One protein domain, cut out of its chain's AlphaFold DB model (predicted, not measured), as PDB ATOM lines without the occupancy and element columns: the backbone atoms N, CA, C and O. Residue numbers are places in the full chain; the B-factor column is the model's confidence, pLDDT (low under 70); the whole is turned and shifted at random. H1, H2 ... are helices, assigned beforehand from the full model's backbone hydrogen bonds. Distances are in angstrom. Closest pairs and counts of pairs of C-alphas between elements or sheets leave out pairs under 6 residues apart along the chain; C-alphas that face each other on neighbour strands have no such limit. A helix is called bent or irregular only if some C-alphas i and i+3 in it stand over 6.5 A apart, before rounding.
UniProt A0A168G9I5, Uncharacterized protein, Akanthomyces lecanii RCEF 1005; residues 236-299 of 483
ATOM      1  N   GLU A 236      17.453 -32.136 -32.243       52.69
ATOM      2  CA  GLU A 236      17.159 -32.902 -31.015       52.69
ATOM      3  C   GLU A 236      18.127 -32.632 -29.843       52.69
ATOM      4  O   GLU A 236      17.754 -32.836 -28.687       52.69
ATOM      5  N   GLN A 237      19.367 -32.192 -30.098       55.31
ATOM      6  CA  GLN A 237      20.315 -31.850 -29.026       55.31
ATOM      7  C   GLN A 237      20.112 -30.425 -28.503       55.31
ATOM      8  O   GLN A 237      20.283 -30.197 -27.304       55.31
ATOM      9  N   ASP A 238      19.711 -29.486 -29.364       63.81
ATOM     10  CA  ASP A 238      19.459 -28.092 -28.979       63.81
ATOM     11  C   ASP A 238      18.312 -27.983 -27.956       63.81
ATOM     12  O   ASP A 238      18.452 -27.266 -26.960       63.81
ATOM     13  N   ASP A 239      17.229 -28.751 -28.135       65.00
ATOM     14  CA  ASP A 239      16.110 -28.815 -27.179       65.00
ATOM     15  C   ASP A 239      16.586 -29.300 -25.788       65.00
ATOM     16  O   ASP A 239      16.258 -28.698 -24.761       65.00
ATOM     17  N   LEU A 240      17.451 -30.325 -25.737       62.19
ATOM     18  CA  LEU A 240      17.987 -30.871 -24.480       62.19
ATOM     19  C   LEU A 240      18.923 -29.889 -23.749       62.19
ATOM     20  O   LEU A 240      18.918 -29.809 -22.515       62.19
ATOM     21  N   TYR A 241      19.738 -29.138 -24.498       60.78
ATOM     22  CA  TYR A 241      20.630 -28.120 -23.938       60.78
ATOM     23  C   TYR A 241      19.865 -26.885 -23.438       60.78
ATOM     24  O   TYR A 241      20.274 -26.286 -22.435       60.78
ATOM     25  N   LEU A 242      18.748 -26.514 -24.076       62.09
ATOM     26  CA  LEU A 242      17.930 -25.378 -23.645       62.09
ATOM     27  C   LEU A 242      17.202 -25.648 -22.321       62.09
ATOM     28  O   LEU A 242      17.229 -24.791 -21.434       62.09
ATOM     29  N   ASP A 243      16.619 -26.836 -22.147       65.94
ATOM     30  CA  ASP A 243      15.963 -27.227 -20.891       65.94
ATOM     31  C   ASP A 243      16.964 -27.304 -19.728       65.94
ATOM     32  O   ASP A 243      16.688 -26.835 -18.617       65.94
ATOM     33  N   ALA A 244      18.175 -27.810 -19.985       62.94
ATOM     34  CA  ALA A 244      19.263 -27.790 -19.011       62.94
ATOM     35  C   ALA A 244      19.659 -26.352 -18.618       62.94
ATOM     36  O   ALA A 244      19.858 -26.067 -17.430       62.94
ATOM     37  N   ALA A 245      19.720 -25.426 -19.583       63.12
ATOM     38  CA  ALA A 245      20.006 -24.014 -19.334       63.12
ATOM     39  C   ALA A 245      18.882 -23.318 -18.542       63.12
ATOM     40  O   ALA A 245      19.166 -22.618 -17.566       63.12
ATOM     41  N   ALA A 246      17.613 -23.560 -18.884       62.03
ATOM     42  CA  ALA A 246      16.456 -23.034 -18.158       62.03
ATOM     43  C   ALA A 246      16.410 -23.550 -16.706       62.03
ATOM     44  O   ALA A 246      16.242 -22.770 -15.763       62.03
ATOM     45  N   ALA A 247      16.666 -24.846 -16.499       59.78
ATOM     46  CA  ALA A 247      16.742 -25.457 -15.172       59.78
ATOM     47  C   ALA A 247      17.957 -24.986 -14.343       59.78
ATOM     48  O   ALA A 247      17.924 -25.054 -13.108       59.78
ATOM     49  N   ALA A 248      19.031 -24.515 -14.986       58.81
ATOM     50  CA  ALA A 248      20.170 -23.881 -14.321       58.81
ATOM     51  C   ALA A 248      19.875 -22.418 -13.938       58.81
ATOM     52  O   ALA A 248      20.212 -21.994 -12.830       58.81
ATOM     53  N   LEU A 249      19.191 -21.665 -14.808       60.59
ATOM     54  CA  LEU A 249      18.753 -20.288 -14.549       60.59
ATOM     55  C   LEU A 249      17.734 -20.219 -13.403       60.59
ATOM     56  O   LEU A 249      17.916 -19.435 -12.472       60.59
ATOM     57  N   GLY A 250      16.739 -21.113 -13.397       60.34
ATOM     58  CA  GLY A 250      15.803 -21.253 -12.278       60.34
ATOM     59  C   GLY A 250      16.529 -21.520 -10.954       60.34
ATOM     60  O   GLY A 250      16.291 -20.835  -9.960       60.34
ATOM     61  N   ARG A 251      17.502 -22.443 -10.943       60.31
ATOM     62  CA  ARG A 251      18.318 -22.740  -9.750       60.31
ATOM     63  C   ARG A 251      19.212 -21.582  -9.290       60.31
ATOM     64  O   ARG A 251      19.520 -21.525  -8.101       60.31
ATOM     65  N   LYS A 252      19.608 -20.658 -10.176       56.59
ATOM     66  CA  LYS A 252      20.294 -19.417  -9.776       56.59
ATOM     67  C   LYS A 252      19.339 -18.431  -9.100       56.59
ATOM     68  O   LYS A 252      19.695 -17.905  -8.051       56.59
ATOM     69  N   LEU A 253      18.127 -18.233  -9.625       56.38
ATOM     70  CA  LEU A 253      17.145 -17.303  -9.042       56.38
ATOM     71  C   LEU A 253      16.721 -17.699  -7.615       56.38
ATOM     72  O   LEU A 253      16.616 -16.837  -6.749       56.38
ATOM     73  N   TYR A 254      16.579 -18.997  -7.323       52.03
ATOM     74  CA  TYR A 254      16.282 -19.479  -5.962       52.03
ATOM     75  C   TYR A 254      17.452 -19.367  -4.961       52.03
ATOM     76  O   TYR A 254      17.244 -19.589  -3.768       52.03
ATOM     77  N   ARG A 255      18.677 -19.042  -5.404       52.59
ATOM     78  CA  ARG A 255      19.872 -18.962  -4.538       52.59
ATOM     79  C   ARG A 255      20.206 -17.564  -4.008       52.59
ATOM     80  O   ARG A 255      21.153 -17.455  -3.236       52.59
ATOM     81  N   TYR A 256      19.434 -16.530  -4.350       47.75
ATOM     82  CA  TYR A 256      19.622 -15.165  -3.837       47.75
ATOM     83  C   TYR A 256      18.500 -14.766  -2.854       47.75
ATOM     84  O   TYR A 256      17.574 -14.049  -3.229       47.75
ATOM     85  N   PRO A 257      18.562 -15.190  -1.574       46.94
ATOM     86  CA  PRO A 257      17.545 -14.860  -0.569       46.94
ATOM     87  C   PRO A 257      17.617 -13.411  -0.047       46.94
ATOM     88  O   PRO A 257      16.819 -13.042   0.812       46.94
ATOM     89  N   ASN A 258      18.561 -12.591  -0.529       47.75
ATOM     90  CA  ASN A 258      18.862 -11.263   0.021       47.75
ATOM     91  C   ASN A 258      18.377 -10.076  -0.835       47.75
ATOM     92  O   ASN A 258      18.837  -8.956  -0.641       47.75
ATOM     93  N   ILE A 259      17.390 -10.285  -1.716       53.44
ATOM     94  CA  ILE A 259      16.670  -9.199  -2.411       53.44
ATOM     95  C   ILE A 259      15.707  -8.508  -1.425       53.44
ATOM     96  O   ILE A 259      14.484  -8.687  -1.475       53.44
ATOM     97  N   LYS A 260      16.264  -7.751  -0.471       46.16
ATOM     98  CA  LYS A 260      15.490  -6.971   0.510       46.16
ATOM     99  C   LYS A 260      15.181  -5.547   0.042       46.16
ATOM    100  O   LYS A 260      14.114  -5.046   0.388       46.16
ATOM    101  N   ASP A 261      15.966  -4.983  -0.878       50.41
ATOM    102  CA  ASP A 261      15.762  -3.621  -1.414       50.41
ATOM    103  C   ASP A 261      14.776  -3.542  -2.606       50.41
ATOM    104  O   ASP A 261      14.793  -2.664  -3.471       50.41
ATOM    105  N   GLY A 262      13.782  -4.432  -2.574       53.94
ATOM    106  CA  GLY A 262      12.393  -4.038  -2.803       53.94
ATOM    107  C   GLY A 262      11.879  -3.948  -4.243       53.94
ATOM    108  O   GLY A 262      10.902  -4.635  -4.552       53.94
ATOM    109  N   ARG A 263      12.415  -3.050  -5.087       55.03
ATOM    110  CA  ARG A 263      11.654  -2.537  -6.258       55.03
ATOM    111  C   ARG A 263      12.305  -2.700  -7.633       55.03
ATOM    112  O   ARG A 263      11.615  -3.157  -8.541       55.03
ATOM    113  N   VAL A 264      13.584  -2.365  -7.808       53.41
ATOM    114  CA  VAL A 264      14.209  -2.347  -9.151       53.41
ATOM    115  C   VAL A 264      14.455  -3.767  -9.674       53.41
ATOM    116  O   VAL A 264      14.057  -4.099 -10.789       53.41
ATOM    117  N   GLU A 265      15.005  -4.650  -8.841       58.47
ATOM    118  CA  GLU A 265      15.336  -6.023  -9.248       58.47
ATOM    119  C   GLU A 265      14.098  -6.857  -9.602       58.47
ATOM    120  O   GLU A 265      14.129  -7.651 -10.539       58.47
ATOM    121  N   ARG A 266      12.962  -6.641  -8.919       59.91
ATOM    122  CA  ARG A 266      11.717  -7.367  -9.229       59.91
ATOM    123  C   ARG A 266      11.131  -6.985 -10.585       59.91
ATOM    124  O   ARG A 266      10.534  -7.848 -11.219       59.91
ATOM    125  N   ALA A 267      11.281  -5.735 -11.028       61.06
ATOM    126  CA  ALA A 267      10.835  -5.318 -12.357       61.06
ATOM    127  C   ALA A 267      11.707  -5.968 -13.442       61.06
ATOM    128  O   ALA A 267      11.190  -6.706 -14.278       61.06
ATOM    129  N   VAL A 268      13.032  -5.818 -13.340       64.62
ATOM    130  CA  VAL A 268      14.004  -6.359 -14.309       64.62
ATOM    131  C   VAL A 268      13.940  -7.891 -14.405       64.62
ATOM    132  O   VAL A 268      13.960  -8.448 -15.505       64.62
ATOM    133  N   VAL A 269      13.795  -8.604 -13.280       66.19
ATOM    134  CA  VAL A 269      13.626 -10.072 -13.278       66.19
ATOM    135  C   VAL A 269      12.289 -10.489 -13.905       66.19
ATOM    136  O   VAL A 269      12.223 -11.505 -14.594       66.19
ATOM    137  N   ARG A 270      11.217  -9.709 -13.720       72.31
ATOM    138  CA  ARG A 270       9.897 -10.018 -14.291       72.31
ATOM    139  C   ARG A 270       9.831  -9.736 -15.792       72.31
ATOM    140  O   ARG A 270       9.243 -10.532 -16.516       72.31
ATOM    141  N   GLU A 271      10.460  -8.660 -16.258       70.19
ATOM    142  CA  GLU A 271      10.578  -8.320 -17.682       70.19
ATOM    143  C   GLU A 271      11.470  -9.313 -18.434       70.19
ATOM    144  O   GLU A 271      11.076  -9.816 -19.483       70.19
ATOM    145  N   SER A 272      12.631  -9.677 -17.877       73.44
ATOM    146  CA  SER A 272      13.510 -10.690 -18.483       73.44
ATOM    147  C   SER A 272      12.870 -12.083 -18.509       73.44
ATOM    148  O   SER A 272      12.984 -12.781 -19.517       73.44
ATOM    149  N   PHE A 273      12.126 -12.470 -17.464       77.94
ATOM    150  CA  PHE A 273      11.317 -13.693 -17.478       77.94
ATOM    151  C   PHE A 273      10.200 -13.638 -18.531       77.94
ATOM    152  O   PHE A 273      10.011 -14.603 -19.272       77.94
ATOM    153  N   PHE A 274       9.486 -12.511 -18.643       81.31
ATOM    154  CA  PHE A 274       8.440 -12.325 -19.651       81.31
ATOM    155  C   PHE A 274       9.008 -12.445 -21.073       81.31
ATOM    156  O   PHE A 274       8.530 -13.275 -21.847       81.31
ATOM    157  N   LEU A 275      10.090 -11.723 -21.380       82.50
ATOM    158  CA  LEU A 275      10.756 -11.756 -22.685       82.50
ATOM    159  C   LEU A 275      11.272 -13.165 -23.033       82.50
ATOM    160  O   LEU A 275      11.127 -13.622 -24.167       82.50
ATOM    161  N   ALA A 276      11.837 -13.883 -22.056       80.06
ATOM    162  CA  ALA A 276      12.251 -15.274 -22.237       80.06
ATOM    163  C   ALA A 276      11.051 -16.199 -22.521       80.06
ATOM    164  O   ALA A 276      11.139 -17.068 -23.389       80.06
ATOM    165  N   SER A 277       9.916 -15.989 -21.843       82.25
ATOM    166  CA  SER A 277       8.693 -16.775 -22.047       82.25
ATOM    167  C   SER A 277       8.048 -16.535 -23.420       82.25
ATOM    168  O   SER A 277       7.613 -17.493 -24.063       82.25
ATOM    169  N   GLU A 278       8.067 -15.298 -23.934       83.62
ATOM    170  CA  GLU A 278       7.624 -14.993 -25.301       83.62
ATOM    171  C   GLU A 278       8.541 -15.629 -26.350       83.62
ATOM    172  O   GLU A 278       8.058 -16.217 -27.318       83.62
ATOM    173  N   GLN A 279       9.862 -15.586 -26.148       85.44
ATOM    174  CA  GLN A 279      10.807 -16.253 -27.048       85.44
ATOM    175  C   GLN A 279      10.621 -17.776 -27.058       85.44
ATOM    176  O   GLN A 279      10.698 -18.383 -28.127       85.44
ATOM    177  N   LEU A 280      10.346 -18.392 -25.903       85.88
ATOM    178  CA  LEU A 280      10.040 -19.821 -25.809       85.88
ATOM    179  C   LEU A 280       8.753 -20.155 -26.581       85.88
ATOM    180  O   LEU A 280       8.742 -21.073 -27.400       85.88
ATOM    181  N   ARG A 281       7.694 -19.357 -26.394       91.75
ATOM    182  CA  ARG A 281       6.418 -19.508 -27.104       91.75
ATOM    183  C   ARG A 281       6.581 -19.379 -28.620       91.75
ATOM    184  O   ARG A 281       6.141 -20.257 -29.356       91.75
ATOM    185  N   ALA A 282       7.274 -18.341 -29.089       86.81
ATOM    186  CA  ALA A 282       7.520 -18.118 -30.512       86.81
ATOM    187  C   ALA A 282       8.371 -19.231 -31.159       86.81
ATOM    188  O   ALA A 282       8.259 -19.479 -32.360       86.81
ATOM    189  N   ARG A 283       9.223 -19.922 -30.385       83.56
ATOM    190  CA  ARG A 283       9.937 -21.128 -30.843       83.56
ATOM    191  C   ARG A 283       9.016 -22.345 -30.898       83.56
ATOM    192  O   ARG A 283       9.010 -23.018 -31.925       83.56
ATOM    193  N   ALA A 284       8.202 -22.580 -29.868       83.94
ATOM    194  CA  ALA A 284       7.229 -23.674 -29.840       83.94
ATOM    195  C   ALA A 284       6.219 -23.581 -31.001       83.94
ATOM    196  O   ALA A 284       5.978 -24.567 -31.694       83.94
ATOM    197  N   GLU A 285       5.703 -22.384 -31.294       93.69
ATOM    198  CA  GLU A 285       4.805 -22.136 -32.434       93.69
ATOM    199  C   GLU A 285       5.492 -22.444 -33.782       93.69
ATOM    200  O   GLU A 285       4.906 -23.102 -34.643       93.69
ATOM    201  N   ARG A 286       6.774 -22.082 -33.954       90.38
ATOM    202  CA  ARG A 286       7.567 -22.455 -35.147       90.38
ATOM    203  C   ARG A 286       7.859 -23.957 -35.226       90.38
ATOM    204  O   ARG A 286       7.930 -24.500 -36.328       90.38
ATOM    205  N   GLN A 287       8.055 -24.631 -34.093       86.62
ATOM    206  CA  GLN A 287       8.287 -26.078 -34.044       86.62
ATOM    207  C   GLN A 287       7.015 -26.841 -34.441       86.62
ATOM    208  O   GLN A 287       7.097 -27.770 -35.246       86.62
ATOM    209  N   LEU A 288       5.841 -26.394 -33.975       91.75
ATOM    210  CA  LEU A 288       4.535 -26.911 -34.397       91.75
ATOM    211  C   LEU A 288       4.316 -26.731 -35.907       91.75
ATOM    212  O   LEU A 288       4.097 -27.725 -36.595       91.75
ATOM    213  N   GLN A 289       4.512 -25.521 -36.446       93.00
ATOM    214  CA  GLN A 289       4.412 -25.260 -37.895       93.00
ATOM    215  C   GLN A 289       5.348 -26.158 -38.727       93.00
ATOM    216  O   GLN A 289       4.970 -26.661 -39.786       93.00
ATOM    217  N   ARG A 290       6.576 -26.415 -38.250       91.44
ATOM    218  CA  ARG A 290       7.508 -27.353 -38.906       91.44
ATOM    219  C   ARG A 290       7.029 -28.806 -38.837       91.44
ATOM    220  O   ARG A 290       7.255 -29.551 -39.789       91.44
ATOM    221  N   GLN A 291       6.394 -29.233 -37.742       89.62
ATOM    222  CA  GLN A 291       5.808 -30.575 -37.644       89.62
ATOM    223  C   GLN A 291       4.590 -30.735 -38.562       89.62
ATOM    224  O   GLN A 291       4.450 -31.782 -39.192       89.62
ATOM    225  N   GLU A 292       3.746 -29.710 -38.679       94.19
ATOM    226  CA  GLU A 292       2.612 -29.676 -39.608       94.19
ATOM    227  C   GLU A 292       3.094 -29.791 -41.060       94.19
ATOM    228  O   GLU A 292       2.707 -30.729 -41.756       94.19
ATOM    229  N   LEU A 293       4.067 -28.971 -41.468       95.38
ATOM    230  CA  LEU A 293       4.659 -29.027 -42.810       95.38
ATOM    231  C   LEU A 293       5.337 -30.383 -43.107       95.38
ATOM    232  O   LEU A 293       5.240 -30.899 -44.222       95.38
ATOM    233  N   ARG A 294       5.973 -31.024 -42.111       91.38
ATOM    234  CA  ARG A 294       6.489 -32.405 -42.251       91.38
ATOM    235  C   ARG A 294       5.362 -33.429 -42.457       91.38
ATOM    236  O   ARG A 294       5.549 -34.367 -43.233       91.38
ATOM    237  N   ARG A 295       4.206 -33.275 -41.796       94.56
ATOM    238  CA  ARG A 295       3.034 -34.156 -41.991       94.56
ATOM    239  C   ARG A 295       2.430 -33.978 -43.384       94.56
ATOM    240  O   ARG A 295       2.135 -34.980 -44.029       94.56
ATOM    241  N   GLU A 296       2.311 -32.744 -43.867       94.56
ATOM    242  CA  GLU A 296       1.835 -32.443 -45.225       94.56
ATOM    243  C   GLU A 296       2.749 -33.061 -46.294       94.56
ATOM    244  O   GLU A 296       2.274 -33.812 -47.147       94.56
ATOM    245  N   GLN A 297       4.071 -32.866 -46.191       93.19
ATOM    246  CA  GLN A 297       5.038 -33.481 -47.112       93.19
ATOM    247  C   GLN A 297       4.978 -35.018 -47.104       93.19
ATOM    248  O   GLN A 297       5.079 -35.650 -48.158       93.19
ATOM    249  N   GLN A 298       4.781 -35.645 -45.937       93.25
ATOM    250  CA  GLN A 298       4.604 -37.099 -45.852       93.25
ATOM    251  C   GLN A 298       3.304 -37.567 -46.522       93.25
ATOM    252  O   GLN A 298       3.315 -38.591 -47.212       93.25
ATOM    253  N   GLN A 299       2.199 -36.829 -46.373       93.38
ATOM    254  CA  GLN A 299       0.937 -37.146 -47.048       93.38
ATOM    255  C   GLN A 299       1.052 -37.003 -48.572       93.38
ATOM    256  O   GLN A 299       0.639 -37.914 -49.295       93.38
TER     257      GLN A 299
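AT A GLANCE: This is residues 236 to 299 of the 483 residues of an uncharacterized protein of Akanthomyces lecanii RCEF 1005 (UniProt A0A168G9I5). One very long helix, H2, makes the longest axis, and a shorter helix, H1, runs back beside the first part of it with an open gap between them, like a narrow U with unequal arms. The bend of the U is the loop of residues 254 to 263, and the last part of H2 reaches on alone past the beginning of H1. The printed part has 64 residues with two named helices, H1 then H2, and no named strand; the class is all helix. The whole is extended, with a radius of gyration of the C-alphas of 17.1 A and spans of 58 by 21 by 10 A.

HOW THE PARTS SIT: The longest helix is H2, residues 264 to 299. It is apart from H1, residues 236 to 253: no C-alpha of the one is within 8 A of the other. The N-to-C direction of H2 is (-0.21, -0.63, -0.75), and that of H1 is (-0.01, 0.50, 0.86). Long stretches stand free, among them residues 281 to 299 of H2 and residues 236 to 241 of H1. Every O i to N i+4 pair is within hydrogen-bond range in H2, and 13 of 14 are in H1.

IN THESE COORDINATES: H2 has 36 residues and measures 53.1 A from C-alpha 264 at (14.209, -2.347, -9.151) to C-alpha 299 at (0.937, -37.146, -47.048). H1 has 18 residues and measures 26.9 A, beginning with C-alpha 236 at (17.159, -32.902, -31.015). Neither helix is bent.

THE WHOLE: The two C-alphas farthest apart are those of Asp 261 and Gln 299, 58.5 A. The first and last printed C-alphas, of Glu 236 and Gln 299, are 23.2 A apart. The printed part has no cut, and the link from H1 to H2, 10 residues, is short. The mean pLDDT of the printed part is 71.3, and residues 236 to 269 are under 70.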